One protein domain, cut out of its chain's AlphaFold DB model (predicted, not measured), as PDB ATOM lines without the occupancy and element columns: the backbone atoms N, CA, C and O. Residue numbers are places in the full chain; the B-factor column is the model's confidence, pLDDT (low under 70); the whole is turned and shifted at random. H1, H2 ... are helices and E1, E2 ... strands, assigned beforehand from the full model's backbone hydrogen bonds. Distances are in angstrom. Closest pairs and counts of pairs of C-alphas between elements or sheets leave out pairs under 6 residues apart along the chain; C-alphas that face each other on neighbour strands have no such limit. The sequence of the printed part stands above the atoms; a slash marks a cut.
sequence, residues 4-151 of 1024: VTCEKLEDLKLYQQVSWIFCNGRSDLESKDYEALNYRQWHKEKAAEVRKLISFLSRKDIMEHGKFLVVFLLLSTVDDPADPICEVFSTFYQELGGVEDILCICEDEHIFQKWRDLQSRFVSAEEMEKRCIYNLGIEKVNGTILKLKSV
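What this domain is: This is residues 4 to 151 of the 1024 residues of the protein "Sterile alpha motif domain containing 9-like" of Xenopus tropicalis (UniProt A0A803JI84). Two short parallel strands, E1 and E2, make a small sheet near the middle of a loose-edged group of helices; H4 packs on the sheet, and H3 packs on H4 beyond it. H5 crosses near the far ends of the two strands, H6 sits past E2, H1 lies far from the sheet, and residues 145 to 151 of H7 stick out. The 148 printed residues hold seven named helices and two named strands in the order H1 H2 H3 E1 H4 E2 H5 H6 H7, and the class is mostly helix. The whole is compact, with a radius of gyration of the C-alphas of 15.9 A, and rounded, spanning 41 by 41 by 33 A.

Where its parts are: Find C-alpha 70 at (141.623, 98.420, 92.807), where E1 begins; it runs over residues 70 to 74, 12.8 A. E2 is residues 102 to 106, 13.5 A. Between them, H4 takes residues 84 to 96, 18.4 A. Before E1, look for H1 at residues 4 to 12, starting at C-alpha 4 (124.134, 109.558, 81.342), then H2 at 39 to 45 and H3 at 47 to 57, 15.4 A. After E2 come H5 at 109 to 119, 15.0 A, H6 at 125 to 130, and H7 at 138 to 151, 19.6 A, ending at C-alpha 151 (161.844, 101.737, 83.938).

How they stand to each other: Start at the sheet: E1 and E2 are parallel at 19 degrees, with N 72 and O 103 at 2.8 A and N 103 and O 70 at 2.9 A, within hydrogen-bond range. E1, H4 and E2 form a strand-helix-strand unit, two parallel neighbour strands with a helix between, and its crossover is right-handed. Residues 104 to 105 of E2 also pair, parallel, with residues 132 to 133. E1 and H4 are near each other, with 8 pairs of C-alphas within 10 A. Move on to H3, which touches H4, closest at the C-alphas of Ser 55 and Glu 95, 6.2 A; they run the same way at a shallow tilt of 34 degrees, only just short of steep. H2 and H4 only just touch, with 3 pairs of C-alphas within 8 A, H4 with residue 84 alone; the closest C-alphas are Tyr 39 and Pro 84, 6.9 A. H5 and H6 are close but not clearly touching, closest at the C-alphas of Arg 116 and Met 128, 6.6 A. The closest C-alphas of E2 and H5 are Cys 106 and Phe 112, 6.2 A, and those of E2 and H7 are Cys 106 and Ile 138, 7.8 A. H1 and H3 are near each other, with 5 pairs of C-alphas within 10 A, while H1 and H4 are apart. Every O i to N i+4 pair is within hydrogen-bond range in H1, H2, H3, H4, H5 and H6, and 9 of 10 in H7.

The domain as a whole: The C-alphas of Arg 40 and Val 151, the two farthest apart, are 45.5 A from each other. The printed part has no cut; the links H1 to H2, 26 residues, and H3 to E1, 12 residues, are long. Look for pLDDT under 70 at residues 4 to 7, 16 to 17 and 143 to 151; the mean of the printed part is 83.5.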
ATOM      1  N   VAL A   4     123.777 109.535  79.918       67.25
ATOM      2  CA  VAL A   4     124.134 109.558  81.342       67.25
ATOM      3  C   VAL A   4     125.473 108.869  81.634       67.25
ATOM      4  O   VAL A   4     126.226 109.337  82.485       67.25
ATOM      5  N   THR A   5     125.794 107.753  80.969       67.94
ATOM      6  CA  THR A   5     127.080 107.067  81.190       67.94
ATOM      7  C   THR A   5     128.232 107.867  80.565       67.94
ATOM      8  O   THR A   5     129.282 107.984  81.194       67.94
ATOM      9  N   CYS A   6     128.034 108.471  79.384       64.75
ATOM     10  CA  CYS A   6     129.041 109.345  78.763       64.75
ATOM     11  C   CYS A   6     129.328 110.588  79.614       64.75
ATOM     12  O   CYS A   6     130.490 110.856  79.901       64.75
ATOM     13  N   GLU A   7     128.286 111.292  80.064       69.19
ATOM     14  CA  GLU A   7     128.420 112.474  80.929       69.19
ATOM     15  C   GLU A   7     129.210 112.142  82.200       69.19
ATOM     16  O   GLU A   7     130.166 112.831  82.536       69.19
ATOM     17  N   LYS A   8     128.904 111.013  82.854       76.81
ATOM     18  CA  LYS A   8     129.650 110.574  84.042       76.81
ATOM     19  C   LYS A   8     131.119 110.261  83.765       76.81
ATOM     20  O   LYS A   8     131.958 110.529  84.617       76.81
ATOM     21  N   LEU A   9     131.445 109.660  82.620       75.44
ATOM     22  CA  LEU A   9     132.840 109.386  82.253       75.44
ATOM     23  C   LEU A   9     133.630 110.677  82.029       75.44
ATOM     24  O   LEU A   9     134.787 110.759  82.452       75.44
ATOM     25  N   GLU A  10     133.004 111.662  81.384       71.00
ATOM     26  CA  GLU A  10     133.574 112.992  81.162       71.00
ATOM     27  C   GLU A  10     133.763 113.738  82.491       71.00
ATOM     28  O   GLU A  10     134.871 114.196  82.774       71.00
ATOM     29  N   ASP A  11     132.739 113.762  83.349       74.94
ATOM     30  CA  ASP A  11     132.783 114.399  84.672       74.94
ATOM     31  C   ASP A  11     133.881 113.801  85.564       74.94
ATOM     32  O   ASP A  11     134.614 114.524  86.243       74.94
ATOM     33  N   LEU A  12     134.026 112.471  85.551       75.88
ATOM     34  CA  LEU A  12     135.030 111.760  86.348       75.88
ATOM     35  C   LEU A  12     136.434 111.801  85.736       75.88
ATOM     36  O   LEU A  12     137.401 111.450  86.418       75.88
ATOM     37  N   LYS A  13     136.563 112.182  84.458       74.06
ATOM     38  CA  LYS A  13     137.822 112.130  83.698       74.06
ATOM     39  C   LYS A  13     138.527 110.765  83.805       74.06
ATOM     40  O   LYS A  13     139.758 110.697  83.827       74.06
ATOM     41  N   LEU A  14     137.750 109.676  83.858       75.12
ATOM     42  CA  LEU A  14     138.186 108.334  84.294       75.12
ATOM     43  C   LEU A  14     139.354 107.745  83.475       75.12
ATOM     44  O   LEU A  14     140.126 106.941  83.982       75.12
ATOM     45  N   TYR A  15     139.502 108.170  82.218       73.56
ATOM     46  CA  TYR A  15     140.575 107.736  81.311       73.56
ATOM     47  C   TYR A  15     141.601 108.830  80.989       73.56
ATOM     48  O   TYR A  15     142.417 108.637  80.090       73.56
ATOM     49  N   GLN A  16     141.503 110.001  81.621       65.88
ATOM     50  CA  GLN A  16     142.379 111.151  81.357       65.88
ATOM     51  C   GLN A  16     143.402 111.359  82.479       65.88
ATOM     52  O   GLN A  16     144.462 111.925  82.244       65.88
ATOM     53  N   GLN A  17     143.090 110.910  83.696       68.69
ATOM     54  CA  GLN A  17     143.937 111.086  84.872       68.69
ATOM     55  C   GLN A  17     143.752 109.932  85.859       68.69
ATOM     56  O   GLN A  17     142.809 109.150  85.762       68.69
ATOM     57  N   VAL A  18     144.643 109.843  86.846       72.50
ATOM     58  CA  VAL A  18     144.490 108.896  87.954       72.50
ATOM     59  C   VAL A  18     143.305 109.320  88.824       72.50
ATOM     60  O   VAL A  18     143.310 110.409  89.396       72.50
ATOM     61  N   SER A  19     142.301 108.454  88.948       76.56
ATOM     62  CA  SER A  19     141.146 108.688  89.817       76.56
ATOM     63  C   SER A  19     141.428 108.232  91.250       76.56
ATOM     64  O   SER A  19     141.851 107.101  91.481       76.56
ATOM     65  N   TRP A  20     141.155 109.109  92.218       83.31
ATOM     66  CA  TRP A  20     141.264 108.825  93.650       83.31
ATOM     67  C   TRP A  20     139.873 108.741  94.281       83.31
ATOM     68  O   TRP A  20     139.052 109.634  94.075       83.31
ATOM     69  N   ILE A  21     139.621 107.699  95.078       87.25
ATOM     70  CA  ILE A  21     138.385 107.551  95.857       87.25
ATOM     71  C   ILE A  21     138.704 107.831  97.326       87.25
ATOM     72  O   ILE A  21     139.342 107.028  98.004       87.25
ATOM     73  N   PHE A  22     138.243 108.975  97.826       88.75
ATOM     74  CA  PHE A  22     138.366 109.344  99.235       88.75
ATOM     75  C   PHE A  22     137.134 108.859 100.004       88.75
ATOM     76  O   PHE A  22     136.072 109.478  99.939       88.75
ATOM     77  N   CYS A  23     137.270 107.739 100.722       88.56
ATOM     78  CA  CYS A  23     136.139 107.013 101.318       88.56
ATOM     79  C   CYS A  23     135.298 107.857 102.296       88.56
ATOM     80  O   CYS A  23     134.084 107.679 102.357       88.56
ATOM     81  N   ASN A  24     135.913 108.795 103.023       89.19
ATOM     82  CA  ASN A  24     135.227 109.684 103.967       89.19
ATOM     83  C   ASN A  24     135.651 111.154 103.803       89.19
ATOM     84  O   ASN A  24     135.910 111.843 104.785       89.19
ATOM     85  N   GLY A  25     135.765 111.624 102.558       85.00
ATOM     86  CA  GLY A  25     136.112 113.018 102.271       85.00
ATOM     87  C   GLY A  25     137.611 113.335 102.358       85.00
ATOM     88  O   GLY A  25     138.453 112.447 102.494       85.00
ATOM     89  N   ARG A  26     137.946 114.620 102.207       85.75
ATOM     90  CA  ARG A  26     139.311 115.163 102.157       85.75
ATOM     91  C   ARG A  26     139.349 116.577 102.742       85.75
ATOM     92  O   ARG A  26     138.418 117.349 102.553       85.75
ATOM     93  N   SER A  27     140.432 116.922 103.433       81.00
ATOM     94  CA  SER A  27     140.556 118.187 104.174       81.00
ATOM     95  C   SER A  27     141.289 119.304 103.429       81.00
ATOM     96  O   SER A  27     141.307 120.435 103.901       81.00
ATOM     97  N   ASP A  28     141.912 119.017 102.285       78.06
ATOM     98  CA  ASP A  28     142.712 119.990 101.531       78.06
ATOM     99  C   ASP A  28     141.882 120.927 100.635       78.06
ATOM    100  O   ASP A  28     142.427 121.864 100.055       78.06
ATOM    101  N   LEU A  29     140.572 120.692 100.521       78.25
ATOM    102  CA  LEU A  29     139.648 121.552  99.788       78.25
ATOM    103  C   LEU A  29     138.793 122.351 100.774       78.25
ATOM    104  O   LEU A  29     138.138 121.772 101.635       78.25
ATOM    105  N   GLU A  30     138.742 123.675 100.611       74.50
ATOM    106  CA  GLU A  30     137.903 124.579 101.414       74.50
ATOM    107  C   GLU A  30     136.415 124.491 101.004       74.50
ATOM    108  O   GLU A  30     135.799 125.471 100.587       74.50
ATOM    109  N   SER A  31     135.821 123.296 101.078       81.88
ATOM    110  CA  SER A  31     134.388 123.082 100.855       81.88
ATOM    111  C   SER A  31     133.814 122.100 101.867       81.88
ATOM    112  O   SER A  31     134.341 121.008 102.071       81.88
ATOM    113  N   LYS A  32     132.659 122.472 102.430       79.44
ATOM    114  CA  LYS A  32     131.899 121.637 103.369       79.44
ATOM    115  C   LYS A  32     131.443 120.311 102.761       79.44
ATOM    116  O   LYS A  32     131.227 119.355 103.494       79.44
ATOM    117  N   ASP A  33     131.323 120.236 101.436       79.00
ATOM    118  CA  ASP A  33     130.868 119.026 100.741       79.00
ATOM    119  C   ASP A  33     131.887 117.877 100.797       79.00
ATOM    120  O   ASP A  33     131.521 116.720 100.563       79.00
ATOM    121  N   TYR A  34     133.152 118.192 101.102       82.69
ATOM    122  CA  TYR A  34     134.259 117.239 101.162       82.69
ATOM    123  C   TYR A  34     134.747 116.957 102.589       82.69
ATOM    124  O   TYR A  34     135.664 116.155 102.753       82.69
ATOM    125  N   GLU A  35     134.147 117.566 103.615       85.69
ATOM    126  CA  GLU A  35     134.509 117.309 105.010       85.69
ATOM    127  C   GLU A  35     134.168 115.871 105.433       85.69
ATOM    128  O   GLU A  35     133.199 115.263 104.965       85.69
ATOM    129  N   ALA A  36     134.972 115.320 106.345       86.94
ATOM    130  CA  ALA A  36     134.739 113.989 106.883       86.94
ATOM    131  C   ALA A  36     133.485 113.961 107.763       86.94
ATOM    132  O   ALA A  36     133.307 114.792 108.656       86.94
ATOM    133  N   LEU A  37     132.633 112.960 107.542       88.69
ATOM    134  CA  LEU A  37     131.399 112.774 108.297       88.69
ATOM    135  C   LEU A  37     131.585 111.684 109.353       88.69
ATOM    136  O   LEU A  37     132.356 110.737 109.179       88.69
ATOM    137  N   ASN A  38     130.832 111.773 110.451       89.69
ATOM    138  CA  ASN A  38     130.704 110.614 111.333       89.69
ATOM    139  C   ASN A  38     129.926 109.502 110.617       89.69
ATOM    140  O   ASN A  38     129.096 109.780 109.753       89.69
ATOM    141  N   TYR A  39     130.139 108.251 111.023       85.00
ATOM    142  CA  TYR A  39     129.539 107.091 110.358       85.00
ATOM    143  C   TYR A  39     128.023 107.210 110.137       85.00
ATOM    144  O   TYR A  39     127.535 106.920 109.050       85.00
ATOM    145  N   ARG A  40     127.255 107.670 111.136       88.50
ATOM    146  CA  ARG A  40     125.788 107.758 111.011       88.50
ATOM    147  C   ARG A  40     125.367 108.762 109.939       88.50
ATOM    148  O   ARG A  40     124.408 108.507 109.216       88.50
ATOM    149  N   GLN A  41     126.071 109.887 109.845       90.25
ATOM    150  CA  GLN A  41     125.854 110.889 108.801       90.25
ATOM    151  C   GLN A  41     126.352 110.390 107.445       90.25
ATOM    152  O   GLN A  41     125.597 110.435 106.479       90.25
ATOM    153  N   TRP A  42     127.556 109.817 107.379       92.62
ATOM    154  CA  TRP A  42     128.109 109.254 106.147       92.62
ATOM    155  C   TRP A  42     127.204 108.167 105.557       92.62
ATOM    156  O   TRP A  42     126.892 108.184 104.367       92.62
ATOM    157  N   HIS A  43     126.706 107.258 106.397       89.81
ATOM    158  CA  HIS A  43     125.810 106.189 105.972       89.81
ATOM    159  C   HIS A  43     124.470 106.728 105.453       89.81
ATOM    160  O   HIS A  43     123.917 106.197 104.490       89.81
ATOM    161  N   LYS A  44     123.966 107.811 106.055       90.62
ATOM    162  CA  LYS A  44     122.728 108.479 105.634       90.62
ATOM    163  C   LYS A  44     122.894 109.265 104.329       90.62
ATOM    164  O   LYS A  44     121.962 109.291 103.531       90.62
ATOM    165  N   GLU A  45     124.035 109.919 104.132       89.44
ATOM    166  CA  GLU A  45     124.203 110.949 103.098       89.44
ATOM    167  C   GLU A  45     125.068 110.503 101.912       89.44
ATOM    168  O   GLU A  45     124.801 110.923 100.792       89.44
ATOM    169  N   LYS A  46     126.073 109.640 102.119       89.12
ATOM    170  CA  LYS A  46     127.112 109.328 101.117       89.12
ATOM    171  C   LYS A  46     127.180 107.857 100.703       89.12
ATOM    172  O   LYS A  46     127.457 107.572  99.540       89.12
ATOM    173  N   ALA A  47     126.870 106.910 101.593       90.81
ATOM    174  CA  ALA A  47     127.035 105.474 101.317       90.81
ATOM    175  C   ALA A  47     126.321 104.991 100.041       90.81
ATOM    176  O   ALA A  47     126.841 104.164  99.294       90.81
ATOM    177  N   ALA A  48     125.113 105.492  99.769       91.44
ATOM    178  CA  ALA A  48     124.372 105.126  98.563       91.44
ATOM    179  C   ALA A  48     125.021 105.671  97.278       91.44
ATOM    180  O   ALA A  48     124.980 105.004  96.246       91.44
ATOM    181  N   GLU A  49     125.609 106.867  97.323       89.06
ATOM    182  CA  GLU A  49     126.303 107.473  96.180       89.06
ATOM    183  C   GLU A  49     127.593 106.720  95.864       89.06
ATOM    184  O   GLU A  49     127.842 106.374  94.711       89.06
ATOM    185  N   VAL A  50     128.358 106.378  96.902       90.12
ATOM    186  CA  VAL A  50     129.593 105.597  96.788       90.12
ATOM    187  C   VAL A  50     129.319 104.211  96.205       90.12
ATOM    188  O   VAL A  50     129.983 103.811  95.252       90.12
ATOM    189  N   ARG A  51     128.283 103.506  96.681       93.00
ATOM    190  CA  ARG A  51     127.890 102.209  96.102       93.00
ATOM    191  C   ARG A  51     127.523 102.309  94.624       93.00
ATOM    192  O   ARG A  51     127.956 101.488  93.822       93.00
ATOM    193  N   LYS A  52     126.775 103.350  94.243       92.00
ATOM    194  CA  LYS A  52     126.436 103.614  92.836       92.00
ATOM    195  C   LYS A  52     127.674 103.906  91.987       92.00
ATOM    196  O   LYS A  52     127.713 103.469  90.841       92.00
ATOM    197  N   LEU A  53     128.658 104.635  92.519       90.50
ATOM    198  CA  LEU A  53     129.929 104.885  91.836       90.50
ATOM    199  C   LEU A  53     130.696 103.576  91.612       90.50
ATOM    200  O   LEU A  53     131.125 103.315  90.497       90.50
ATOM    201  N   ILE A  54     130.834 102.742  92.642       92.12
ATOM    202  CA  ILE A  54     131.576 101.477  92.556       92.12
ATOM    203  C   ILE A  54     130.919 100.520  91.558       92.12
ATOM    204  O   ILE A  54     131.604  99.978  90.691       92.12
ATOM    205  N   SER A  55     129.594 100.374  91.622       91.38
ATOM    206  CA  SER A  55     128.851  99.555  90.661       91.38
ATOM    207  C   SER A  55     128.983 100.095  89.234       91.38
ATOM    208  O   SER A  55     129.172  99.336  88.289       91.38
ATOM    209  N   PHE A  56     128.984 101.423  89.058       89.19
ATOM    210  CA  PHE A  56     129.246 102.044  87.760       89.19
ATOM    211  C   PHE A  56     130.646 101.720  87.222       89.19
ATOM    212  O   PHE A  56     130.766 101.323  86.065       89.19
ATOM    213  N   LEU A  57     131.687 101.874  88.047       87.62
ATOM    214  CA  LEU A  57     133.076 101.605  87.660       87.62
ATOM    215  C   LEU A  57     133.303 100.130  87.312       87.62
ATOM    216  O   LEU A  57     134.051  99.840  86.388       87.62
ATOM    217  N   SER A  58     132.623  99.222  88.012       87.69
ATOM    218  CA  SER A  58     132.779  97.767  87.866       87.69
ATOM    219  C   SER A  58     131.997  97.173  86.685       87.69
ATOM    220  O   SER A  58     132.007  95.965  86.472       87.69
ATOM    221  N   ARG A  59     131.297  97.993  85.889       85.50
ATOM    222  CA  ARG A  59     130.611  97.517  84.680       85.50
ATOM    223  C   ARG A  59     131.617  97.051  83.623       85.50
ATOM    224  O   ARG A  59     132.581  97.755  83.329       85.50
ATOM    225  N   LYS A  60     131.296  95.953  82.924       79.25
ATOM    226  CA  LYS A  60     132.103  95.380  81.819       79.25
ATOM    227  C   LYS A  60     132.434  96.378  80.696       79.25
ATOM    228  O   LYS A  60     133.450  96.227  80.028       79.25
ATOM    229  N   ASP A  61     131.590  97.383  80.455       76.19
ATOM    230  CA  ASP A  61     131.824  98.419  79.440       76.19
ATOM    231  C   ASP A  61     132.652  99.622  79.929       76.19
ATOM    232  O   ASP A  61     132.962 100.496  79.122       76.19
ATOM    233  N   ILE A  62     133.027  99.650  81.215       80.31
ATOM    234  CA  ILE A  62     133.821 100.709  81.858       80.31
ATOM    235  C   ILE A  62     135.183 100.168  82.306       80.31
ATOM    236  O   ILE A  62     136.215 100.634  81.814       80.31
ATOM    237  N   MET A  63     135.188  99.180  83.208       80.44
ATOM    238  CA  MET A  63     136.376  98.446  83.644       80.44
ATOM    239  C   MET A  63     136.046  96.951  83.742       80.44
ATOM    240  O   MET A  63     135.239  96.521  84.561       80.44
ATOM    241  N   GLU A  64     136.654  96.146  82.871       74.94
ATOM    242  CA  GLU A  64     136.405  94.703  82.794       74.94
ATOM    243  C   GLU A  64     137.179  93.938  83.881       74.94
ATOM    244  O   GLU A  64     138.391  94.115  84.018       74.94
ATOM    245  N   HIS A  65     136.497  93.063  84.630       76.75
ATOM    246  CA  HIS A  65     137.123  92.201  85.645       76.75
ATOM    247  C   HIS A  65     138.337  91.443  85.086       76.75
ATOM    248  O   HIS A  65     138.321  90.947  83.956       76.75
ATOM    249  N   GLY A  66     139.410  91.361  85.870       72.94
ATOM    250  CA  GLY A  66     140.688  90.777  85.465       72.94
ATOM    251  C   GLY A  66     141.568  91.672  84.583       72.94
ATOM    252  O   GLY A  66     142.660  91.244  84.196       72.94
ATOM    253  N   LYS A  67     141.129  92.891  84.231       73.75
ATOM    254  CA  LYS A  67     141.895  93.846  83.401       73.75
ATOM    255  C   LYS A  67     142.291  95.133  84.140       73.75
ATOM    256  O   LYS A  67     143.068  95.913  83.595       73.75
ATOM    257  N   PHE A  68     141.809  95.352  85.363       78.88
ATOM    258  CA  PHE A  68     142.177  96.491  86.211       78.88
ATOM    259  C   PHE A  68     142.416  96.054  87.660       78.88
ATOM    260  O   PHE A  68     142.073  94.942  88.042       78.88
ATOM    261  N   LEU A  69     143.031  96.932  88.457       84.56
ATOM    262  CA  LEU A  69     143.346  96.668  89.860       84.56
ATOM    263  C   LEU A  69     142.843  97.812  90.743       84.56
ATOM    264  O   LEU A  69     143.214  98.968  90.529       84.56
ATOM    265  N   VAL A  70     142.052  97.484  91.763       88.25
ATOM    266  CA  VAL A  70     141.623  98.420  92.807       88.25
ATOM    267  C   VAL A  70     142.616  98.354  93.959       88.25
ATOM    268  O   VAL A  70     142.771  97.316  94.601       88.25
ATOM    269  N   VAL A  71     143.302  99.466  94.226       88.69
ATOM    270  CA  VAL A  71     144.321  99.540  95.279       88.69
ATOM    271  C   VAL A  71     143.779 100.299  96.488       88.69
ATOM    272  O   VAL A  71     143.544 101.503  96.414       88.69
ATOM    273  N   PHE A  72     143.614  99.604  97.613       90.00
ATOM    274  CA  PHE A  72     143.268 100.198  98.902       90.00
ATOM    275  C   PHE A  72     144.536 100.621  99.640       90.00
ATOM    276  O   PHE A  72     145.401  99.793  99.921       90.00
ATOM    277  N   LEU A  73     144.633 101.905  99.984       87.69
ATOM    278  CA  LEU A  73     145.718 102.440 100.806       87.69
ATOM    279  C   LEU A  73     145.223 102.641 102.241       87.69
ATOM    280  O   LEU A  73     144.441 103.546 102.521       87.69
ATOM    281  N   LEU A  74     145.690 101.789 103.148       87.75
ATOM    282  CA  LEU A  74     145.368 101.796 104.572       87.75
ATOM    283  C   LEU A  74     146.491 102.514 105.332       87.75
ATOM    284  O   LEU A  74     147.419 101.890 105.846       87.75
ATOM    285  N   LEU A  75     146.420 103.846 105.349       83.00
ATOM    286  CA  LEU A  75     147.444 104.716 105.952       83.00
ATOM    287  C   LEU A  75     147.243 104.948 107.463       83.00
ATOM    288  O   LEU A  75     148.035 105.632 108.099       83.00
ATOM    289  N   SER A  76     146.175 104.400 108.042       81.56
ATOM    290  CA  SER A  76     145.875 104.448 109.474       81.56
ATOM    291  C   SER A  76     145.156 103.173 109.907       81.56
ATOM    292  O   SER A  76     144.524 102.503 109.089       81.56
ATOM    293  N   THR A  77     145.216 102.844 111.199       83.94
ATOM    294  CA  THR A  77     144.482 101.704 111.764       83.94
ATOM    295  C   THR A  77     142.975 101.900 111.617       83.94
ATOM    296  O   THR A  77     142.433 102.900 112.093       83.94
ATOM    297  N   VAL A  78     142.308 100.933 110.988       84.50
ATOM    298  CA  VAL A  78     140.845 100.845 110.930       84.50
ATOM    299  C   VAL A  78     140.416  99.872 112.019       84.50
ATOM    300  O   VAL A  78     140.719  98.685 111.938       84.50
ATOM    301  N   ASP A  79     139.751 100.389 113.050       83.31
ATOM    302  CA  ASP A  79     139.382  99.616 114.245       83.31
ATOM    303  C   ASP A  79     137.863  99.430 114.381       83.31
ATOM    304  O   ASP A  79     137.403  98.541 115.099       83.31
ATOM    305  N   ASP A  80     137.081 100.269 113.697       85.19
ATOM    306  CA  ASP A  80     135.623 100.233 113.723       85.19
ATOM    307  C   ASP A  80     135.100  99.519 112.463       85.19
ATOM    308  O   ASP A  80     135.355  99.985 111.349       85.19
ATOM    309  N   PRO A  81     134.338  98.414 112.581       83.88
ATOM    310  CA  PRO A  81     133.686  97.790 111.428       83.88
ATOM    311  C   PRO A  81     132.700  98.724 110.708       83.88
ATOM    312  O   PRO A  81     132.318  98.433 109.577       83.88
ATOM    313  N   ALA A  82     132.274  99.816 111.348       85.75
ATOM    314  CA  ALA A  82     131.449 100.853 110.748       85.75
ATOM    315  C   ALA A  82     132.254 101.904 109.958       85.75
ATOM    316  O   ALA A  82     131.660 102.826 109.408       85.75
ATOM    317  N   ASP A  83     133.583 101.815 109.878       89.44
ATOM    318  CA  ASP A  83     134.356 102.766 109.076       89.44
ATOM    319  C   ASP A  83     133.909 102.740 107.594       89.44
ATOM    320  O   ASP A  83     133.764 101.655 107.017       89.44
ATOM    321  N   PRO A  84     133.698 103.904 106.944       91.75
ATOM    322  CA  PRO A  84     133.354 103.995 105.525       91.75
ATOM    323  C   PRO A  84     134.208 103.138 104.582       91.75
ATOM    324  O   PRO A  84     133.694 102.631 103.584       91.75
ATOM    325  N   ILE A  85     135.496 102.939 104.880       91.62
ATOM    326  CA  ILE A  85     136.382 102.126 104.039       91.62
ATOM    327  C   ILE A  85     135.986 100.641 104.013       91.62
ATOM    328  O   ILE A  85     136.179  99.980 102.992       91.62
ATOM    329  N   CYS A  86     135.375 100.125 105.086       91.31
ATOM    330  CA  CYS A  86     134.850  98.759 105.141       91.31
ATOM    331  C   CYS A  86     133.660  98.579 104.186       91.31
ATOM    332  O   CYS A  86     133.575  97.562 103.498       91.31
ATOM    333  N   GLU A  87     132.770  99.575 104.093       91.00
ATOM    334  CA  GLU A  87     131.650  99.575 103.135       91.00
ATOM    335  C   GLU A  87     132.161  99.676 101.688       91.00
ATOM    336  O   GLU A  87     131.670  98.984 100.796       91.00
ATOM    337  N   VAL A  88     133.179 100.507 101.440       93.94
ATOM    338  CA  VAL A  88     133.806 100.622 100.112       93.94
ATOM    339  C   VAL A  88     134.443  99.297  99.695       93.94
ATOM    340  O   VAL A  88     134.204  98.832  98.580       93.94
ATOM    341  N   PHE A  89     135.203  98.662 100.590       93.81
ATOM    342  CA  PHE A  89     135.818  97.359 100.341       93.81
ATOM    343  C   PHE A  89     134.778  96.275 100.061       93.81
ATOM    344  O   PHE A  89     134.884  95.577  99.054       93.81
ATOM    345  N   SER A  90     133.751  96.159 100.907       92.50
ATOM    346  CA  SER A  90     132.708  95.144 100.739       92.50
ATOM    347  C   SER A  90     131.931  95.332  99.435       92.50
ATOM    348  O   SER A  90     131.608  94.349  98.771       92.50
ATOM    349  N   THR A  91     131.700  96.580  99.019       94.12
ATOM    350  CA  THR A  91     131.036  96.883  97.748       94.12
ATOM    351  C   THR A  91     131.899  96.468  96.559       94.12
ATOM    352  O   THR A  91     131.400  95.789  95.668       94.12
ATOM    353  N   PHE A  92     133.192  96.818  96.540       93.31
ATOM    354  CA  PHE A  92     134.090  96.356  95.475       93.31
ATOM    355  C   PHE A  92     134.182  94.831  95.450       93.31
ATOM    356  O   PHE A  92     134.080  94.242  94.384       93.31
ATOM    357  N   TYR A  93     134.307  94.176  96.604       92.44
ATOM    358  CA  TYR A  93     134.330  92.716  96.682       92.44
ATOM    359  C   TYR A  93     133.067  92.078  96.077       92.44
ATOM    360  O   TYR A  93     133.161  91.102  95.334       92.44
ATOM    361  N   GLN A  94     131.886  92.642  96.354       92.19
ATOM    362  CA  GLN A  94     130.613  92.161  95.810       92.19
ATOM    363  C   GLN A  94     130.498  92.379  94.299       92.19
ATOM    364  O   GLN A  94     130.137  91.449  93.584       92.19
ATOM    365  N   GLU A  95     130.808  93.584  93.814       91.62
ATOM    366  CA  GLU A  95     130.707  93.917  92.388       91.62
ATOM    367  C   GLU A  95     131.765  93.180  91.553       91.62
ATOM    368  O   GLU A  95     131.481  92.786  90.427       91.62
ATOM    369  N   LEU A  96     132.964  92.950  92.105       88.81
ATOM    370  CA  LEU A  96     134.054  92.225  91.439       88.81
ATOM    371  C   LEU A  96     133.938  90.700  91.553       88.81
ATOM    372  O   LEU A  96     134.642  89.981  90.849       88.81
ATOM    373  N   GLY A  97     133.054  90.198  92.418       87.75
ATOM    374  CA  GLY A  97     132.867  88.767  92.645       87.75
ATOM    375  C   GLY A  97     134.028  88.082  93.374       87.75
ATOM    376  O   GLY A  97     134.107  86.856  93.337       87.75
ATOM    377  N   GLY A  98     134.909  88.843  94.035       89.12
ATOM    378  CA  GLY A  98     136.090  88.315  94.716       89.12
ATOM    379  C   GLY A  98     137.171  89.362  95.003       89.12
ATOM    380  O   GLY A  98     136.978  90.566  94.827       89.12
ATOM    381  N   VAL A  99     138.331  88.894  95.478       89.12
ATOM    382  CA  VAL A  99     139.521  89.729  95.749       89.12
ATOM    383  C   VAL A  99     140.562  89.680  94.628       89.12
ATOM    384  O   VAL A  99     141.622  90.297  94.758       89.12
ATOM    385  N   GLU A 100     140.312  88.966  93.523       87.75
ATOM    386  CA  GLU A 100     141.303  88.796  92.449       87.75
ATOM    387  C   GLU A 100     141.733  90.110  91.790       87.75
ATOM    388  O   GLU A 100     142.861  90.197  91.303       87.75
ATOM    389  N   ASP A 101     140.899  91.145  91.857       87.69
ATOM    390  CA  ASP A 101     141.167  92.479  91.310       87.69
ATOM    391  C   ASP A 101     141.405  93.538  92.407       87.69
ATOM    392  O   ASP A 101     141.480  94.731  92.119       87.69
ATOM    393  N   ILE A 102     141.569  93.127  93.672       90.94
ATOM    394  CA  ILE A 102     141.785  94.030  94.817       90.94
ATOM    395  C   ILE A 102     143.188  93.835  95.406       90.94
ATOM    396  O   ILE A 102     143.648  92.707  95.586       90.94
ATOM    397  N   LEU A 103     143.890  94.925  95.707       91.00
ATOM    398  CA  LEU A 103     145.171  94.919  96.416       91.00
ATOM    399  C   LEU A 103     145.106  95.900  97.586       91.00
ATOM    400  O   LEU A 103     144.818  97.075  97.381       91.00
ATOM    401  N   CYS A 104     145.427  95.454  98.794       90.50
ATOM    402  CA  CYS A 104     145.534  96.340  99.950       90.50
ATOM    403  C   CYS A 104     147.000  96.629 100.276       90.50
ATOM    404  O   CYS A 104     147.856  95.751 100.191       90.50
ATOM    405  N   ILE A 105     147.293  97.859 100.678       88.38
ATOM    406  CA  ILE A 105     148.623  98.297 101.097       88.38
ATOM    407  C   ILE A 105     148.489  98.983 102.453       88.38
ATOM    408  O   ILE A 105     147.698  99.913 102.588       88.38
ATOM    409  N   CYS A 106     149.256  98.541 103.446       87.00
ATOM    410  CA  CYS A 106     149.283  99.096 104.803       87.00
ATOM    411  C   CYS A 106     150.724  99.308 105.282       87.00
ATOM    412  O   CYS A 106     151.641  98.597 104.866       87.00
ATOM    413  N   GLU A 107     150.934 100.304 106.147       81.38
ATOM    414  CA  GLU A 107     152.287 100.704 106.563       81.38
ATOM    415  C   GLU A 107     152.982  99.664 107.451       81.38
ATOM    416  O   GLU A 107     154.178  99.411 107.279       81.38
ATOM    417  N   ASP A 108     152.236  99.027 108.356       83.44
ATOM    418  CA  ASP A 108     152.759  98.062 109.320       83.44
ATOM    419  C   ASP A 108     151.848  96.836 109.501       83.44
ATOM    420  O   ASP A 108     150.674  96.813 109.118       83.44
ATOM    421  N   GLU A 109     152.425  95.782 110.075       87.56
ATOM    422  CA  GLU A 109     151.752  94.510 110.337       87.56
ATOM    423  C   GLU A 109     150.565  94.624 111.296       87.56
ATOM    424  O   GLU A 109     149.614  93.853 111.187       87.56
ATOM    425  N   HIS A 110     150.576  95.582 112.220       88.62
ATOM    426  CA  HIS A 110     149.483  95.748 113.172       88.62
ATOM    427  C   HIS A 110     148.218  96.279 112.474       88.62
ATOM    428  O   HIS A 110     147.124  95.766 112.721       88.62
ATOM    429  N   ILE A 111     148.355  97.239 111.549       89.06
ATOM    430  CA  ILE A 111     147.251  97.695 110.683       89.06
ATOM    431  C   ILE A 111     146.707  96.522 109.865       89.06
ATOM    432  O   ILE A 111     145.491  96.328 109.797       89.06
ATOM    433  N   PHE A 112     147.595  95.713 109.280       90.81
ATOM    434  CA  PHE A 112     147.204  94.533 108.512       90.81
ATOM    435  C   PHE A 112     146.421  93.521 109.349       90.81
ATOM    436  O   PHE A 112     145.362  93.077 108.916       90.81
ATOM    437  N   GLN A 113     146.913  93.161 110.539       90.38
ATOM    438  CA  GLN A 113     146.257  92.178 111.403       90.38
ATOM    439  C   GLN A 113     144.832  92.619 111.747       90.38
ATOM    440  O   GLN A 113     143.894  91.847 111.553       90.38
ATOM    441  N   LYS A 114     144.645  93.883 112.147       91.00
ATOM    442  CA  LYS A 114     143.307  94.426 112.413       91.00
ATOM    443  C   LYS A 114     142.422  94.453 111.168       91.00
ATOM    444  O   LYS A 114     141.266  94.042 111.237       91.00
ATOM    445  N   TRP A 115     142.959  94.885 110.025       92.31
ATOM    446  CA  TRP A 115     142.221  94.895 108.762       92.31
ATOM    447  C   TRP A 115     141.774  93.489 108.347       92.31
ATOM    448  O   TRP A 115     140.606  93.273 108.034       92.31
ATOM    449  N   ARG A 116     142.680  92.509 108.404       91.75
ATOM    450  CA  ARG A 116     142.397  91.097 108.123       91.75
ATOM    451  C   ARG A 116     141.303  90.567 109.043       91.75
ATOM    452  O   ARG A 116     140.373  89.919 108.568       91.75
ATOM    453  N   ASP A 117     141.394  90.854 110.337       90.81
ATOM    454  CA  ASP A 117     140.418  90.385 111.316       90.81
ATOM    455  C   ASP A 117     139.033  91.016 111.066       90.81
ATOM    456  O   ASP A 117     138.022  90.312 111.123       90.81
ATOM    457  N   LEU A 118     138.971  92.298 110.680       91.06
ATOM    458  CA  LEU A 118     137.732  92.975 110.269       91.06
ATOM    459  C   LEU A 118     137.115  92.371 108.997       91.06
ATOM    460  O   LEU A 118     135.903  92.155 108.947       91.06
ATOM    461  N   GLN A 119     137.936  92.065 107.987       92.19
ATOM    462  CA  GLN A 119     137.470  91.538 106.698       92.19
ATOM    463  C   GLN A 119     137.297  90.010 106.667       92.19
ATOM    464  O   GLN A 119     136.814  89.471 105.669       92.19
ATOM    465  N   SER A 120     137.605  89.308 107.763       88.25
ATOM    466  CA  SER A 120     137.483  87.843 107.905       88.25
ATOM    467  C   SER A 120     136.078  87.289 107.630       88.25
ATOM    468  O   SER A 120     135.902  86.096 107.391       88.25
ATOM    469  N   ARG A 121     135.061  88.161 107.641       83.31
ATOM    470  CA  ARG A 121     133.674  87.840 107.277       83.31
ATOM    471  C   ARG A 121     133.479  87.592 105.780       83.31
ATOM    472  O   ARG A 121     132.504  86.941 105.415       83.31
ATOM    473  N   PHE A 122     134.355  88.140 104.940       82.31
ATOM    474  CA  PHE A 122     134.230  88.123 103.480       82.31
ATOM    475  C   PHE A 122     135.367  87.351 102.809       82.31
ATOM    476  O   PHE A 122     135.139  86.680 101.809       82.31
ATOM    477  N   VAL A 123     136.584  87.439 103.350       89.88
ATOM    478  CA  VAL A 123     137.801  86.923 102.710       89.88
ATOM    479  C   VAL A 123     138.539  86.001 103.671       89.88
ATOM    480  O   VAL A 123     138.689  86.318 104.853       89.88
ATOM    481  N   SER A 124     139.024  84.863 103.172       90.00
ATOM    482  CA  SER A 124     139.841  83.961 103.982       90.00
ATOM    483  C   SER A 124     141.183  84.603 104.358       90.00
ATOM    484  O   SER A 124     141.708  85.458 103.641       90.00
ATOM    485  N   ALA A 125     141.774  84.174 105.477       87.50
ATOM    486  CA  ALA A 125     143.073  84.691 105.913       87.50
ATOM    487  C   ALA A 125     144.162  84.493 104.841       87.50
ATOM    488  O   ALA A 125     144.937  85.410 104.587       87.50
ATOM    489  N   GLU A 126     144.165  83.338 104.166       87.69
ATOM    490  CA  GLU A 126     145.138  83.005 103.120       87.69
ATOM    491  C   GLU A 126     144.992  83.898 101.874       87.69
ATOM    492  O   GLU A 126     145.987  84.356 101.312       87.69
ATOM    493  N   GLU A 127     143.763  84.165 101.427       87.94
ATOM    494  CA  GLU A 127     143.520  85.066 100.295       87.94
ATOM    495  C   GLU A 127     143.899  86.504 100.638       87.94
ATOM    496  O   GLU A 127     144.558  87.166  99.840       87.94
ATOM    497  N   MET A 128     143.541  86.979 101.835       89.31
ATOM    498  CA  MET A 128     143.880  88.331 102.276       89.31
ATOM    499  C   MET A 128     145.399  88.526 102.361       89.31
ATOM    500  O   MET A 128     145.910  89.550 101.916       89.31
ATOM    501  N   GLU A 129     146.136  87.528 102.853       88.50
ATOM    502  CA  GLU A 129     147.600  87.559 102.937       88.50
ATOM    503  C   GLU A 129     148.260  87.607 101.547       88.50
ATOM    504  O   GLU A 129     149.202  88.366 101.337       88.50
ATOM    505  N   LYS A 130     147.704  86.907 100.545       88.75
ATOM    506  CA  LYS A 130     148.166  86.991  99.141       88.75
ATOM    507  C   LYS A 130     147.864  88.337  98.475       88.75
ATOM    508  O   LYS A 130     148.470  88.652  97.450       88.75
ATOM    509  N   ARG A 131     146.902  89.099  99.002       90.06
ATOM    510  CA  ARG A 131     146.387  90.348  98.411       90.06
ATOM    511  C   ARG A 131     146.690  91.590  99.248       90.06
ATOM    512  O   ARG A 131     146.180  92.664  98.929       90.06
ATOM    513  N   CYS A 132     147.541  91.474 100.265       89.12
ATOM    514  CA  CYS A 132     147.991  92.591 101.088       89.12
ATOM    515  C   CYS A 132     149.510  92.766 101.022       89.12
ATOM    516  O   CYS A 132     150.268  91.810 101.151       89.12
ATOM    517  N   ILE A 133     149.957  94.012 100.891       87.12
ATOM    518  CA  ILE A 133     151.345  94.418 101.105       87.12
ATOM    519  C   ILE A 133     151.391  95.155 102.444       87.12
ATOM    520  O   ILE A 133     150.805  96.227 102.579       87.12
ATOM    521  N   TYR A 134     152.077  94.579 103.426       85.12
ATOM    522  CA  TYR A 134     152.281  95.149 104.760       85.12
ATOM    523  C   TYR A 134     153.770  95.146 105.125       85.12
ATOM    524  O   TYR A 134     154.569  94.482 104.463       85.12
ATOM    525  N   ASN A 135     154.162  95.918 106.144       81.31
ATOM    526  CA  ASN A 135     155.566  96.147 106.540       81.31
ATOM    527  C   ASN A 135     156.426  96.876 105.485       81.31
ATOM    528  O   ASN A 135     157.661  96.846 105.519       81.31
ATOM    529  N   LEU A 136     155.775  97.581 104.561       74.44
ATOM    530  CA  LEU A 136     156.406  98.438 103.566       74.44
ATOM    531  C   LEU A 136     155.738  99.817 103.657       74.44
ATOM    532  O   LEU A 136     154.643 100.014 103.145       74.44
ATOM    533  N   GLY A 137     156.392 100.772 104.327       72.62
ATOM    534  CA  GLY A 137     155.864 102.138 104.462       72.62
ATOM    535  C   GLY A 137     155.595 102.802 103.105       72.62
ATOM    536  O   GLY A 137     156.224 102.445 102.102       72.62
ATOM    537  N   ILE A 138     154.692 103.788 103.065       74.00
ATOM    538  CA  ILE A 138     154.190 104.363 101.806       74.00
ATOM    539  C   ILE A 138     155.297 104.942 100.918       74.00
ATOM    540  O   ILE A 138     155.237 104.801  99.701       74.00
ATOM    541  N   GLU A 139     156.359 105.507 101.496       76.56
ATOM    542  CA  GLU A 139     157.524 105.961 100.729       76.56
ATOM    543  C   GLU A 139     158.261 104.809 100.042       76.56
ATOM    544  O   GLU A 139     158.685 104.941  98.895       76.56
ATOM    545  N   LYS A 140     158.386 103.654 100.707       77.25
ATOM    546  CA  LYS A 140     159.016 102.458 100.131       77.25
ATOM    547  C   LYS A 140     158.127 101.844  99.055       77.25
ATOM    548  O   LYS A 140     158.641 101.406  98.027       77.25
ATOM    549  N   VAL A 141     156.809 101.839  99.260       72.44
ATOM    550  CA  VAL A 141     155.829 101.396  98.258       72.44
ATOM    551  C   VAL A 141     155.870 102.314  97.047       72.44
ATOM    552  O   VAL A 141     156.059 101.834  95.936       72.44
ATOM    553  N   ASN A 142     155.769 103.628  97.252       73.62
ATOM    554  CA  ASN A 142     155.861 104.620  96.191       73.62
ATOM    555  C   ASN A 142     157.205 104.508  95.467       73.62
ATOM    556  O   ASN A 142     157.228 104.425  94.248       73.62
ATOM    557  N   GLY A 143     158.318 104.390  96.194       69.75
ATOM    558  CA  GLY A 143     159.639 104.146  95.617       69.75
ATOM    559  C   GLY A 143     159.705 102.856  94.794       69.75
ATOM    560  O   GLY A 143     160.309 102.845  93.727       69.75
ATOM    561  N   THR A 144     159.033 101.785  95.228       68.12
ATOM    562  CA  THR A 144     158.957 100.510  94.495       68.12
ATOM    563  C   THR A 144     158.092 100.632  93.240       68.12
ATOM    564  O   THR A 144     158.518 100.221  92.164       68.12
ATOM    565  N   ILE A 145     156.908 101.243  93.340       67.25
ATOM    566  CA  ILE A 145     156.008 101.487  92.206       67.25
ATOM    567  C   ILE A 145     156.670 102.419  91.197       67.25
ATOM    568  O   ILE A 145     156.631 102.138  90.002       67.25
ATOM    569  N   LEU A 146     157.295 103.506  91.654       64.94
ATOM    570  CA  LEU A 146     158.052 104.414  90.805       64.94
ATOM    571  C   LEU A 146     159.207 103.671  90.150       64.94
ATOM    572  O   LEU A 146     159.313 103.755  88.941       64.94
ATOM    573  N   LYS A 147     159.980 102.853  90.872       62.03
ATOM    574  CA  LYS A 147     161.038 102.022  90.274       62.03
ATOM    575  C   LYS A 147     160.510 101.040  89.222       62.03
ATOM    576  O   LYS A 147     161.212 100.769  88.257       62.03
ATOM    577  N   LEU A 148     159.294 100.512  89.383       60.22
ATOM    578  CA  LEU A 148     158.649  99.610  88.418       60.22
ATOM    579  C   LEU A 148     158.032 100.355  87.216       60.22
ATOM    580  O   LEU A 148     158.109  99.865  86.092       60.22
ATOM    581  N   LYS A 149     157.444 101.542  87.424       57.38
ATOM    582  CA  LYS A 149     156.841 102.382  86.369       57.38
ATOM    583  C   LYS A 149     157.877 103.219  85.606       57.38
ATOM    584  O   LYS A 149     157.737 103.401  84.401       57.38
ATOM    585  N   SER A 150     158.926 103.699  86.272       58.59
ATOM    586  CA  SER A 150     159.979 104.568  85.721       58.59
ATOM    587  C   SER A 150     161.043 103.804  84.941       58.59
ATOM    588  O   SER A 150     162.055 104.379  84.552       58.59
ATOM    589  N   VAL A 151     160.852 102.504  84.695       69.81
ATOM    590  CA  VAL A 151     161.844 101.737  83.938       69.81
ATOM    591  C   VAL A 151     162.009 102.329  82.541       69.81
ATOM    592  O   VAL A 151     163.126 102.444  82.062       69.81
TER     593      VAL A 151